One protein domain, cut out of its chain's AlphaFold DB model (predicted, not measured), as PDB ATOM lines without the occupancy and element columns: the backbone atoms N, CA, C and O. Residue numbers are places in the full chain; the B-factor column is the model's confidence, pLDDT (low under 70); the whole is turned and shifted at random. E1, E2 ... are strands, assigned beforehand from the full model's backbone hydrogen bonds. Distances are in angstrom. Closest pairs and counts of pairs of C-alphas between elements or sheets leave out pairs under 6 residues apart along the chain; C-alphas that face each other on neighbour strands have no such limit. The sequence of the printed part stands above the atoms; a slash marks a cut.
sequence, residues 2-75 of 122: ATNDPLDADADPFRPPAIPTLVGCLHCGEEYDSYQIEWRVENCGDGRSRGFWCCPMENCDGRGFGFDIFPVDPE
ATOM      1  N   ALA A   2      -8.960  30.294  17.789       53.16
ATOM      2  CA  ALA A   2      -9.676  30.575  16.550       53.16
ATOM      3  C   ALA A   2     -10.242  31.994  16.667       53.16
ATOM      4  O   ALA A   2     -10.987  32.298  17.598       53.16
ATOM      5  N   THR A   3      -9.785  32.890  15.803       56.34
ATOM      6  CA  THR A   3     -10.410  34.191  15.614       56.34
ATOM      7  C   THR A   3     -11.774  33.893  15.018       56.34
ATOM      8  O   THR A   3     -11.846  33.528  13.852       56.34
ATOM      9  N   ASN A   4     -12.818  33.920  15.846       65.88
ATOM     10  CA  ASN A   4     -14.187  33.713  15.397       65.88
ATOM     11  C   ASN A   4     -14.573  34.962  14.594       65.88
ATOM     12  O   ASN A   4     -14.972  35.984  15.160       65.88
ATOM     13  N   ASP A   5     -14.224  34.945  13.309       80.06
ATOM     14  CA  ASP A   5     -14.489  36.040  12.395       80.06
ATOM     15  C   ASP A   5     -15.994  36.037  12.106       80.06
ATOM     16  O   ASP A   5     -16.526  35.026  11.660       80.06
ATOM     17  N   PRO A   6     -16.712  37.138  12.383       79.94
ATOM     18  CA  PRO A   6     -18.170  37.178  12.278       79.94
ATOM     19  C   PRO A   6     -18.682  37.098  10.831       79.94
ATOM     20  O   PRO A   6     -19.890  37.193  10.616       79.94
ATOM     21  N   LEU A   7     -17.789  37.006   9.843       86.00
ATOM     22  CA  LEU A   7     -18.100  36.833   8.428       86.00
ATOM     23  C   LEU A   7     -17.671  35.457   7.905       86.00
ATOM     24  O   LEU A   7     -17.928  35.158   6.737       86.00
ATOM     25  N   ASP A   8     -17.051  34.632   8.748       88.44
ATOM     26  CA  ASP A   8     -16.654  33.273   8.413       88.44
ATOM     27  C   ASP A   8     -17.849  32.326   8.574       88.44
ATOM     28  O   ASP A   8     -18.301  32.025   9.677       88.44
ATOM     29  N   ALA A   9     -18.379  31.886   7.432       89.19
ATOM     30  CA  ALA A   9     -19.564  31.041   7.361       89.19
ATOM     31  C   ALA A   9     -19.335  29.631   7.933       89.19
ATOM     32  O   ALA A   9     -20.273  29.012   8.432       89.19
ATOM     33  N   ASP A  10     -18.099  29.129   7.870       87.69
ATOM     34  CA  ASP A  10     -17.722  27.803   8.373       87.69
ATOM     35  C   ASP A  10     -17.500  27.809   9.890       87.69
ATOM     36  O   ASP A  10     -17.671  26.781  10.547       87.69
ATOM     37  N   ALA A  11     -17.134  28.962  10.457       87.19
ATOM     38  CA  ALA A  11     -17.017  29.155  11.900       87.19
ATOM     39  C   ALA A  11     -18.372  29.354  12.605       87.19
ATOM     40  O   ALA A  11     -18.423  29.309  13.840       87.19
ATOM     41  N   ASP A  12     -19.454  29.579  11.850       89.06
ATOM     42  CA  ASP A  12     -20.788  29.785  12.407       89.06
ATOM     43  C   ASP A  12     -21.364  28.471  12.977       89.06
ATOM     44  O   ASP A  12     -21.441  27.463  12.269       89.06
ATOM     45  N   PRO A  13     -21.790  28.449  14.254       87.88
ATOM     46  CA  PRO A  13     -22.303  27.236  14.892       87.88
ATOM     47  C   PRO A  13     -23.669  26.795  14.349       87.88
ATOM     48  O   PRO A  13     -24.062  25.657  14.587       87.88
ATOM     49  N   PHE A  14     -24.379  27.663  13.622       90.75
ATOM     50  CA  PHE A  14     -25.673  27.375  13.001       90.75
ATOM     51  C   PHE A  14     -25.543  27.108  11.495       90.75
ATOM     52  O   PHE A  14     -26.516  27.261  10.744       90.75
ATOM     53  N   ARG A  15     -24.342  26.726  11.042       93.06
ATOM     54  CA  ARG A  15     -24.095  26.286   9.669       93.06
ATOM     55  C   ARG A  15     -24.939  25.059   9.307       93.06
ATOM     56  O   ARG A  15     -25.224  24.232  10.175       93.06
ATOM     57  N   PRO A  16     -25.327  24.912   8.029       93.19
ATOM     58  CA  PRO A  16     -25.980  23.699   7.562       93.19
ATOM     59  C   PRO A  16     -25.096  22.463   7.813       93.19
ATOM     60  O   PRO A  16     -23.866  22.568   7.780       93.19
ATOM     61  N   PRO A  17     -25.697  21.278   8.020       90.88
ATOM     62  CA  PRO A  17     -24.946  20.040   8.172       90.88
ATOM     63  C   PRO A  17     -24.142  19.715   6.911       90.88
ATOM     64  O   PRO A  17     -24.598  19.950   5.788       90.88
ATOM     65  N   ALA A  18     -22.964  19.111   7.092       90.12
ATOM     66  CA  ALA A  18     -22.094  18.709   5.984       90.12
ATOM     67  C   ALA A  18     -22.745  17.667   5.055       90.12
ATOM     68  O   ALA A  18     -22.430  17.603   3.864       90.12
ATOM     69  N   ILE A  19     -23.646  16.844   5.598       90.06
ATOM     70  CA  ILE A  19     -24.432  15.872   4.840       90.06
ATOM     71  C   ILE A  19     -25.759  16.533   4.435       90.06
ATOM     72  O   ILE A  19     -26.504  16.975   5.318       90.06
ATOM     73  N   PRO A  20     -26.085  16.586   3.126       91.25
ATOM     74  CA  PRO A  20     -27.367  17.088   2.650       91.25
ATOM     75  C   PRO A  20     -28.525  16.388   3.355       91.25
ATOM     76  O   PRO A  20     -28.636  15.163   3.316       91.25
ATOM     77  N   THR A  21     -29.357  17.181   4.017       92.88
ATOM     78  CA  THR A  21     -30.471  16.708   4.838       92.88
ATOM     79  C   THR A  21     -31.705  17.514   4.481       92.88
ATOM     80  O   THR A  21     -31.608  18.724   4.283       92.88
ATOM     81  N   LEU A  22     -32.864  16.865   4.415       95.81
ATOM     82  CA  LEU A  22     -34.129  17.561   4.225       95.81
ATOM     83  C   LEU A  22     -34.470  18.354   5.495       95.81
ATOM     84  O   LEU A  22     -34.556  17.791   6.590       95.81
ATOM     85  N   VAL A  23     -34.639  19.663   5.349       95.94
ATOM     86  CA  VAL A  23     -34.915  20.598   6.440       95.94
ATOM     87  C   VAL A  23     -36.195  21.377   6.175       95.94
ATOM     88  O   VAL A  23     -36.549  21.631   5.029       95.94
ATOM     89  N   GLY A  24     -36.881  21.771   7.240       95.56
ATOM     90  CA  GLY A  24     -38.053  22.632   7.220       95.56
ATOM     91  C   GLY A  24     -37.763  23.950   7.928       95.56
ATOM     92  O   GLY A  24     -37.116  23.980   8.978       95.56
ATOM     93  N   CYS A  25     -38.244  25.053   7.360       96.62
ATOM     94  CA  CYS A  25     -38.187  26.366   8.001       96.62
ATOM     95  C   CYS A  25     -39.462  26.634   8.808       96.62
ATOM     96  O   CYS A  25     -40.561  26.574   8.259       96.62
ATOM     97  N   LEU A  26     -39.334  27.035  10.074       94.62
ATOM     98  CA  LEU A  26     -40.484  27.350  10.934       94.62
ATOM     99  C   LEU A  26     -41.243  28.625  10.523       94.62
ATOM    100  O   LEU A  26     -42.385  28.817  10.934       94.62
ATOM    101  N   HIS A  27     -40.632  29.501   9.717       93.81
ATOM    102  CA  HIS A  27     -41.230  30.784   9.321       93.81
ATOM    103  C   HIS A  27     -42.099  30.679   8.071       93.81
ATOM    104  O   HIS A  27     -43.198  31.225   8.043       93.81
ATOM    105  N   CYS A  28     -41.608  30.009   7.024       94.81
ATOM    106  CA  CYS A  28     -42.373  29.816   5.788       94.81
ATOM    107  C   CYS A  28     -43.073  28.455   5.713       94.81
ATOM    108  O   CYS A  28     -44.012  28.323   4.935       94.81
ATOM    109  N   GLY A  29     -42.647  27.467   6.507       93.62
ATOM    110  CA  GLY A  29     -43.175  26.102   6.474       93.62
ATOM    111  C   GLY A  29     -42.693  25.259   5.292       93.62
ATOM    112  O   GLY A  29     -43.121  24.118   5.168       93.62
ATOM    113  N   GLU A  30     -41.820  25.794   4.436       95.12
ATOM    114  CA  GLU A  30     -41.309  25.067   3.274       95.12
ATOM    115  C   GLU A  30     -40.191  24.099   3.668       95.12
ATOM    116  O   GLU A  30     -39.330  24.416   4.501       95.12
ATOM    117  N   GLU A  31     -40.194  22.942   3.008       96.19
ATOM    118  CA  GLU A  31     -39.188  21.893   3.122       96.19
ATOM    119  C   GLU A  31     -38.222  21.972   1.936       96.19
ATOM    120  O   GLU A  31     -38.636  22.082   0.779       96.19
ATOM    121  N   TYR A  32     -36.925  21.934   2.211       95.56
ATOM    122  CA  TYR A  32     -35.873  22.045   1.205       95.56
ATOM    123  C   TYR A  32     -34.596  21.362   1.695       95.56
ATOM    124  O   TYR A  32     -34.466  21.015   2.866       95.56
ATOM    125  N   ASP A  33     -33.639  21.126   0.805       95.69
ATOM    126  CA  ASP A  33     -32.381  20.503   1.205       95.69
ATOM    127  C   ASP A  33     -31.477  21.499   1.949       95.69
ATOM    128  O   ASP A  33     -31.339  22.659   1.555       95.69
ATOM    129  N   SER A  34     -30.768  21.034   2.978       94.25
ATOM    130  CA  SER A  34     -29.885  21.861   3.810       94.25
ATOM    131  C   SER A  34     -28.781  22.582   3.027       94.25
ATOM    132  O   SER A  34     -28.359  23.664   3.431       94.25
ATOM    133  N   TYR A  35     -28.341  22.044   1.881       94.31
ATOM    134  CA  TYR A  35     -27.359  22.710   1.012       94.31
ATOM    135  C   TYR A  35     -27.903  23.991   0.359       94.31
ATOM    136  O   TYR A  35     -27.124  24.778  -0.176       94.31
ATOM    137  N   GLN A  36     -29.227  24.186   0.360       95.12
ATOM    138  CA  GLN A  36     -29.877  25.384  -0.168       95.12
ATOM    139  C   GLN A  36     -29.909  26.532   0.847       95.12
ATOM    140  O   GLN A  36     -30.288  27.638   0.474       95.12
ATOM    141  N   ILE A  37     -29.536  26.304   2.112       94.88
ATOM    142  CA  ILE A  37     -29.413  27.371   3.112       94.88
ATOM    143  C   ILE A  37     -28.319  28.343   2.649       94.88
ATOM    144  O   ILE A  37     -27.210  27.936   2.299       94.88
ATOM    145  N   GLU A  38     -28.625  29.638   2.643       94.69
ATOM    146  CA  GLU A  38     -27.732  30.665   2.107       94.69
ATOM    147  C   GLU A  38     -27.027  31.433   3.225       94.69
ATOM    148  O   GLU A  38     -27.637  31.788   4.231       94.69
ATOM    149  N   TRP A  39     -25.749  31.759   3.025       94.69
ATOM    150  CA  TRP A  39     -25.036  32.697   3.887       94.69
ATOM    151  C   TRP A  39     -25.315  34.133   3.442       94.69
ATOM    152  O   TRP A  39     -25.004  34.516   2.308       94.69
ATOM    153  N   ARG A  40     -25.870  34.954   4.335       92.38
ATOM    154  CA  ARG A  40     -26.104  36.385   4.099       92.38
ATOM    155  C   ARG A  40     -25.355  37.216   5.123       92.38
ATOM    156  O   ARG A  40     -25.190  36.812   6.264       92.38
ATOM    157  N   VAL A  41     -24.907  38.397   4.704       92.00
ATOM    158  CA  VAL A  41     -24.190  39.347   5.559       92.00
ATOM    159  C   VAL A  41     -25.034  40.598   5.739       92.00
ATOM    160  O   VAL A  41     -25.405  41.248   4.762       92.00
ATOM    161  N   GLU A  42     -25.299  40.963   6.989       89.44
ATOM    162  CA  GLU A  42     -26.025  42.176   7.358       89.44
ATOM    163  C   GLU A  42     -25.112  43.154   8.094       89.44
ATOM    164  O   GLU A  42     -24.245  42.777   8.885       89.44
ATOM    165  N   ASN A  43     -25.307  44.444   7.826       89.81
ATOM    166  CA  ASN A  43     -24.612  45.511   8.534       89.81
ATOM    167  C   ASN A  43     -25.418  45.901   9.772       89.81
ATOM    168  O   ASN A  43     -26.487  46.500   9.659       89.81
ATOM    169  N   CYS A  44     -24.892  45.599  10.955       80.88
ATOM    170  CA  CYS A  44     -25.470  46.062  12.207       80.88
ATOM    171  C   CYS A  44     -25.269  47.580  12.366       80.88
ATOM    172  O   CYS A  44     -24.280  48.150  11.896       80.88
ATOM    173  N   GLY A  45     -26.176  48.228  13.105       80.19
ATOM    174  CA  GLY A  45     -26.128  49.669  13.390       80.19
ATOM    175  C   GLY A  45     -24.844  50.141  14.090       80.19
ATOM    176  O   GLY A  45     -24.489  51.312  13.995       80.19
ATOM    177  N   ASP A  46     -24.102  49.226  14.718       81.88
ATOM    178  CA  ASP A  46     -22.789  49.465  15.331       81.88
ATOM    179  C   ASP A  46     -21.631  49.586  14.319       81.88
ATOM    180  O   ASP A  46     -20.462  49.632  14.710       81.88
ATOM    181  N   GLY A  47     -21.923  49.580  13.013       81.94
ATOM    182  CA  GLY A  47     -20.920  49.629  11.943       81.94
ATOM    183  C   GLY A  47     -20.150  48.320  11.753       81.94
ATOM    184  O   GLY A  47     -19.121  48.304  11.080       81.94
ATOM    185  N   ARG A  48     -20.625  47.224  12.354       86.56
ATOM    186  CA  ARG A  48     -20.062  45.876  12.202       86.56
ATOM    187  C   ARG A  48     -20.953  45.052  11.287       86.56
ATOM    188  O   ARG A  48     -22.168  45.066  11.449       86.56
ATOM    189  N   SER A  49     -20.347  44.302  10.382       89.25
ATOM    190  CA  SER A  49     -21.053  43.320   9.566       89.25
ATOM    191  C   SER A  49     -21.085  41.974  10.294       89.25
ATOM    192  O   SER A  49     -20.109  41.609  10.955       89.25
ATOM    193  N   ARG A  50     -22.204  41.258  10.200       89.06
ATOM    194  CA  ARG A  50     -22.358  39.894  10.717       89.06
ATOM    195  C   ARG A  50     -22.964  39.027   9.633       89.06
ATOM    196  O   ARG A  50     -23.943  39.434   9.006       89.06
ATOM    197  N   GLY A  51     -22.363  37.875   9.402       91.50
ATOM    198  CA  GLY A  51     -22.950  36.858   8.560       91.50
ATOM    199  C   GLY A  51     -23.855  35.928   9.359       91.50
ATOM    200  O   GLY A  51     -23.712  35.806  10.575       91.50
ATOM    201  N   PHE A  52     -24.829  35.344   8.678       93.62
ATOM    202  CA  PHE A  52     -25.715  34.328   9.223       93.62
ATOM    203  C   PHE A  52     -26.240  33.438   8.097       93.62
ATOM    204  O   PHE A  52     -26.431  33.882   6.960       93.62
ATOM    205  N   TRP A  53     -26.508  32.182   8.432       94.88
ATOM    206  CA  TRP A  53     -27.186  31.236   7.555       94.88
ATOM    207  C   TRP A  53     -28.696  31.477   7.587       94.88
ATOM    208  O   TRP A  53     -29.266  31.661   8.662       94.88
ATOM    209  N   CYS A  54     -29.364  31.499   6.436       95.25
ATOM    210  CA  CYS A  54     -30.800  31.763   6.357       95.25
ATOM    211  C   CYS A  54     -31.522  30.935   5.296       95.25
ATOM    212  O   CYS A  54     -30.924  30.418   4.350       95.25
ATOM    213  N   CYS A  55     -32.843  30.868   5.453       95.94
ATOM    214  CA  CYS A  55     -33.739  30.233   4.502       95.94
ATOM    215  C   CYS A  55     -33.579  30.862   3.098       95.94
ATOM    216  O   CYS A  55     -33.551  32.092   2.983       95.94
ATOM    217  N   PRO A  56     -33.509  30.050   2.023       94.94
ATOM    218  CA  PRO A  56     -33.401  30.555   0.652       94.94
ATOM    219  C   PRO A  56     -34.676  31.247   0.160       94.94
ATOM    220  O   PRO A  56     -34.659  31.916  -0.872       94.94
ATOM    221  N   MET A  57     -35.798  31.081   0.866       93.81
ATOM    222  CA  MET A  57     -37.085  31.577   0.402       93.81
ATOM    223  C   MET A  57     -37.148  33.108   0.440       93.81
ATOM    224  O   MET A  57     -36.737  33.754   1.409       93.81
ATOM    225  N   GLU A  58     -37.685  33.699  -0.626       90.19
ATOM    226  CA  GLU A  58     -37.829  35.150  -0.725       90.19
ATOM    227  C   GLU A  58     -38.738  35.681   0.393       90.19
ATOM    228  O   GLU A  58     -39.831  35.165   0.617       90.19
ATOM    229  N   ASN A  59     -38.302  36.751   1.065       87.81
ATOM    230  CA  ASN A  59     -39.013  37.377   2.189       87.81
ATOM    231  C   ASN A  59     -39.253  36.450   3.398       87.81
ATOM    232  O   ASN A  59     -40.183  36.682   4.169       87.81
ATOM    233  N   CYS A  60     -38.434  35.411   3.572       93.00
ATOM    234  CA  CYS A  60     -38.422  34.612   4.790       93.00
ATOM    235  C   CYS A  60     -37.324  35.098   5.744       93.00
ATOM    236  O   CYS A  60     -36.184  35.317   5.332       93.00
ATOM    237  N   ASP A  61     -37.671  35.234   7.024       91.44
ATOM    238  CA  ASP A  61     -36.766  35.673   8.091       91.44
ATOM    239  C   ASP A  61     -36.145  34.519   8.888       91.44
ATOM    240  O   ASP A  61     -35.443  34.776   9.863       91.44
ATOM    241  N   GLY A  62     -36.358  33.265   8.473       92.62
ATOM    242  CA  GLY A  62     -35.785  32.099   9.147       92.62
ATOM    243  C   GLY A  62     -34.257  32.072   9.053       92.62
ATOM    244  O   GLY A  62     -33.696  32.118   7.949       92.62
ATOM    245  N   ARG A  63     -33.585  31.993  10.208       94.00
ATOM    246  CA  ARG A  63     -32.124  32.044  10.348       94.00
ATOM    247  C   ARG A  63     -31.598  30.894  11.213       94.00
ATOM    248  O   ARG A  63     -32.137  30.578  12.265       94.00
ATOM    249  N   GLY A  64     -30.477  30.326  10.785       93.25
ATOM    250  CA  GLY A  64     -29.716  29.328  11.526       93.25
ATOM    251  C   GLY A  64     -30.316  27.921  11.488       93.25
ATOM    252  O   GLY A  64     -31.499  27.705  11.773       93.25
ATOM    253  N   PHE A  65     -29.465  26.946  11.172       93.44
ATOM    254  CA  PHE A  65     -29.785  25.533  11.341       93.44
ATOM    255  C   PHE A  65     -29.820  25.173  12.834       93.44
ATOM    256  O   PHE A  65     -28.931  25.558  13.590       93.44
ATOM    257  N   GLY A  66     -30.862  24.465  13.266       90.50
ATOM    258  CA  GLY A  66     -31.145  24.166  14.671       90.50
ATOM    259  C   GLY A  66     -31.755  25.315  15.473       90.50
ATOM    260  O   GLY A  66     -31.915  25.178  16.684       90.50
ATOM    261  N   PHE A  67     -32.094  26.433  14.821       92.19
ATOM    262  CA  PHE A  67     -32.777  27.559  15.459       92.19
ATOM    263  C   PHE A  67     -34.126  27.876  14.812       92.19
ATOM    264  O   PHE A  67     -35.152  27.708  15.460       92.19
ATOM    265  N   ASP A  68     -34.140  28.292  13.543       95.31
ATOM    266  CA  ASP A  68     -35.383  28.461  12.769       95.31
ATOM    267  C   ASP A  68     -35.568  27.370  11.709       95.31
ATOM    268  O   ASP A  68     -36.666  27.193  11.175       95.31
ATOM    269  N   ILE A  69     -34.487  26.671  11.361       95.00
ATOM    270  CA  ILE A  69     -34.456  25.654  10.313       95.00
ATOM    271  C   ILE A  69     -34.066  24.328  10.956       95.00
ATOM    272  O   ILE A  69     -32.963  24.204  11.481       95.00
ATOM    273  N   PHE A  70     -34.951  23.338  10.900       94.94
ATOM    274  CA  PHE A  70     -34.753  22.036  11.541       94.94
ATOM    275  C   PHE A  70     -34.830  20.905  10.517       94.94
ATOM    276  O   PHE A  70     -35.556  21.033   9.535       94.94
ATOM    277  N   PRO A  71     -34.114  19.791  10.718       94.56
ATOM    278  CA  PRO A  71     -34.331  18.578   9.950       94.56
ATOM    279  C   PRO A  71     -35.783  18.128  10.112       94.56
ATOM    280  O   PRO A  71     -36.327  18.141  11.215       94.56
ATOM    281  N   VAL A  72     -36.408  17.727   9.008       93.25
ATOM    282  CA  VAL A  72     -37.773  17.173   9.055       93.25
ATOM    283  C   VAL A  72     -37.780  15.722   9.527       93.25
ATOM    284  O   VAL A  72     -38.808  15.209   9.958       93.25
ATOM    285  N   ASP A  73     -36.627  15.061   9.428       90.75
ATOM    286  CA  ASP A  73     -36.459  13.681   9.841       90.75
ATOM    287  C   ASP A  73     -36.336  13.594  11.377       90.75
ATOM    288  O   ASP A  73     -35.425  14.193  11.960       90.75
ATOM    289  N   PRO A  74     -37.241  12.871  12.060       87.25
ATOM    290  CA  PRO A  74     -37.209  12.724  13.514       87.25
ATOM    291  C   PRO A  74     -36.066  11.818  13.989       87.25
ATOM    292  O   PRO A  74     -35.661  11.897  15.144       87.25
ATOM    293  N   GLU A  75     -35.518  10.979  13.107       88.50
ATOM    294  CA  GLU A  75     -34.364  10.122  13.390       88.50
ATOM    295  C   GLU A  75     -33.035  10.788  12.998       88.50
ATOM    296  O   GLU A  75     -31.982  10.139  13.029       88.50
TER     297      GLU A  75
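Overview. This is residues 2 to 75 of the 122 residues of an uncharacterized protein of Pirellulimonas nuda (UniProt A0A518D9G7). With little regular structure, this flat domain has a long hairpin, E3 and E4, toward one end and a small antiparallel sheet, E2 - E1 - E5, toward the other. Residues 2 to 21 run as a loop along one side. The 74 printed residues have no named helix and five strands, E1 to E5 in chain order; the class is all strand, with 22 residues in named elements. It is compact, radius of gyration of the C-alphas 12.7 A, spanning 38 by 29 by 16 A.

Arrangement. E1, residues 22 to 25, forms a hairpin with E2, residues 31 to 33; N 23 and O 32 are 2.8 A apart. E3, residues 38 to 43, forms a hairpin with E4, residues 49 to 54; N 40 and O 52 are 2.9 A apart. E5, residues 69 to 71, is antiparallel to E1 at 148 degrees; N 24 and O 70 are 2.8 A apart. These N and O pairs are within hydrogen-bond range.

Along the chain. E1 begins at C-alpha 22 (-34.129, 17.561, 4.225); E5 ends at C-alpha 71 (-34.331, 18.578, 9.950). E3 measures 16.5 A, E4 15.5 A.

Size, cuts and confidence. The farthest C-alphas, Gly 47 and Glu 75, are 41.8 A apart. The printed part has no cut. E4 to E5 is a long link. Residues 2 to 4 are under 70 in pLDDT.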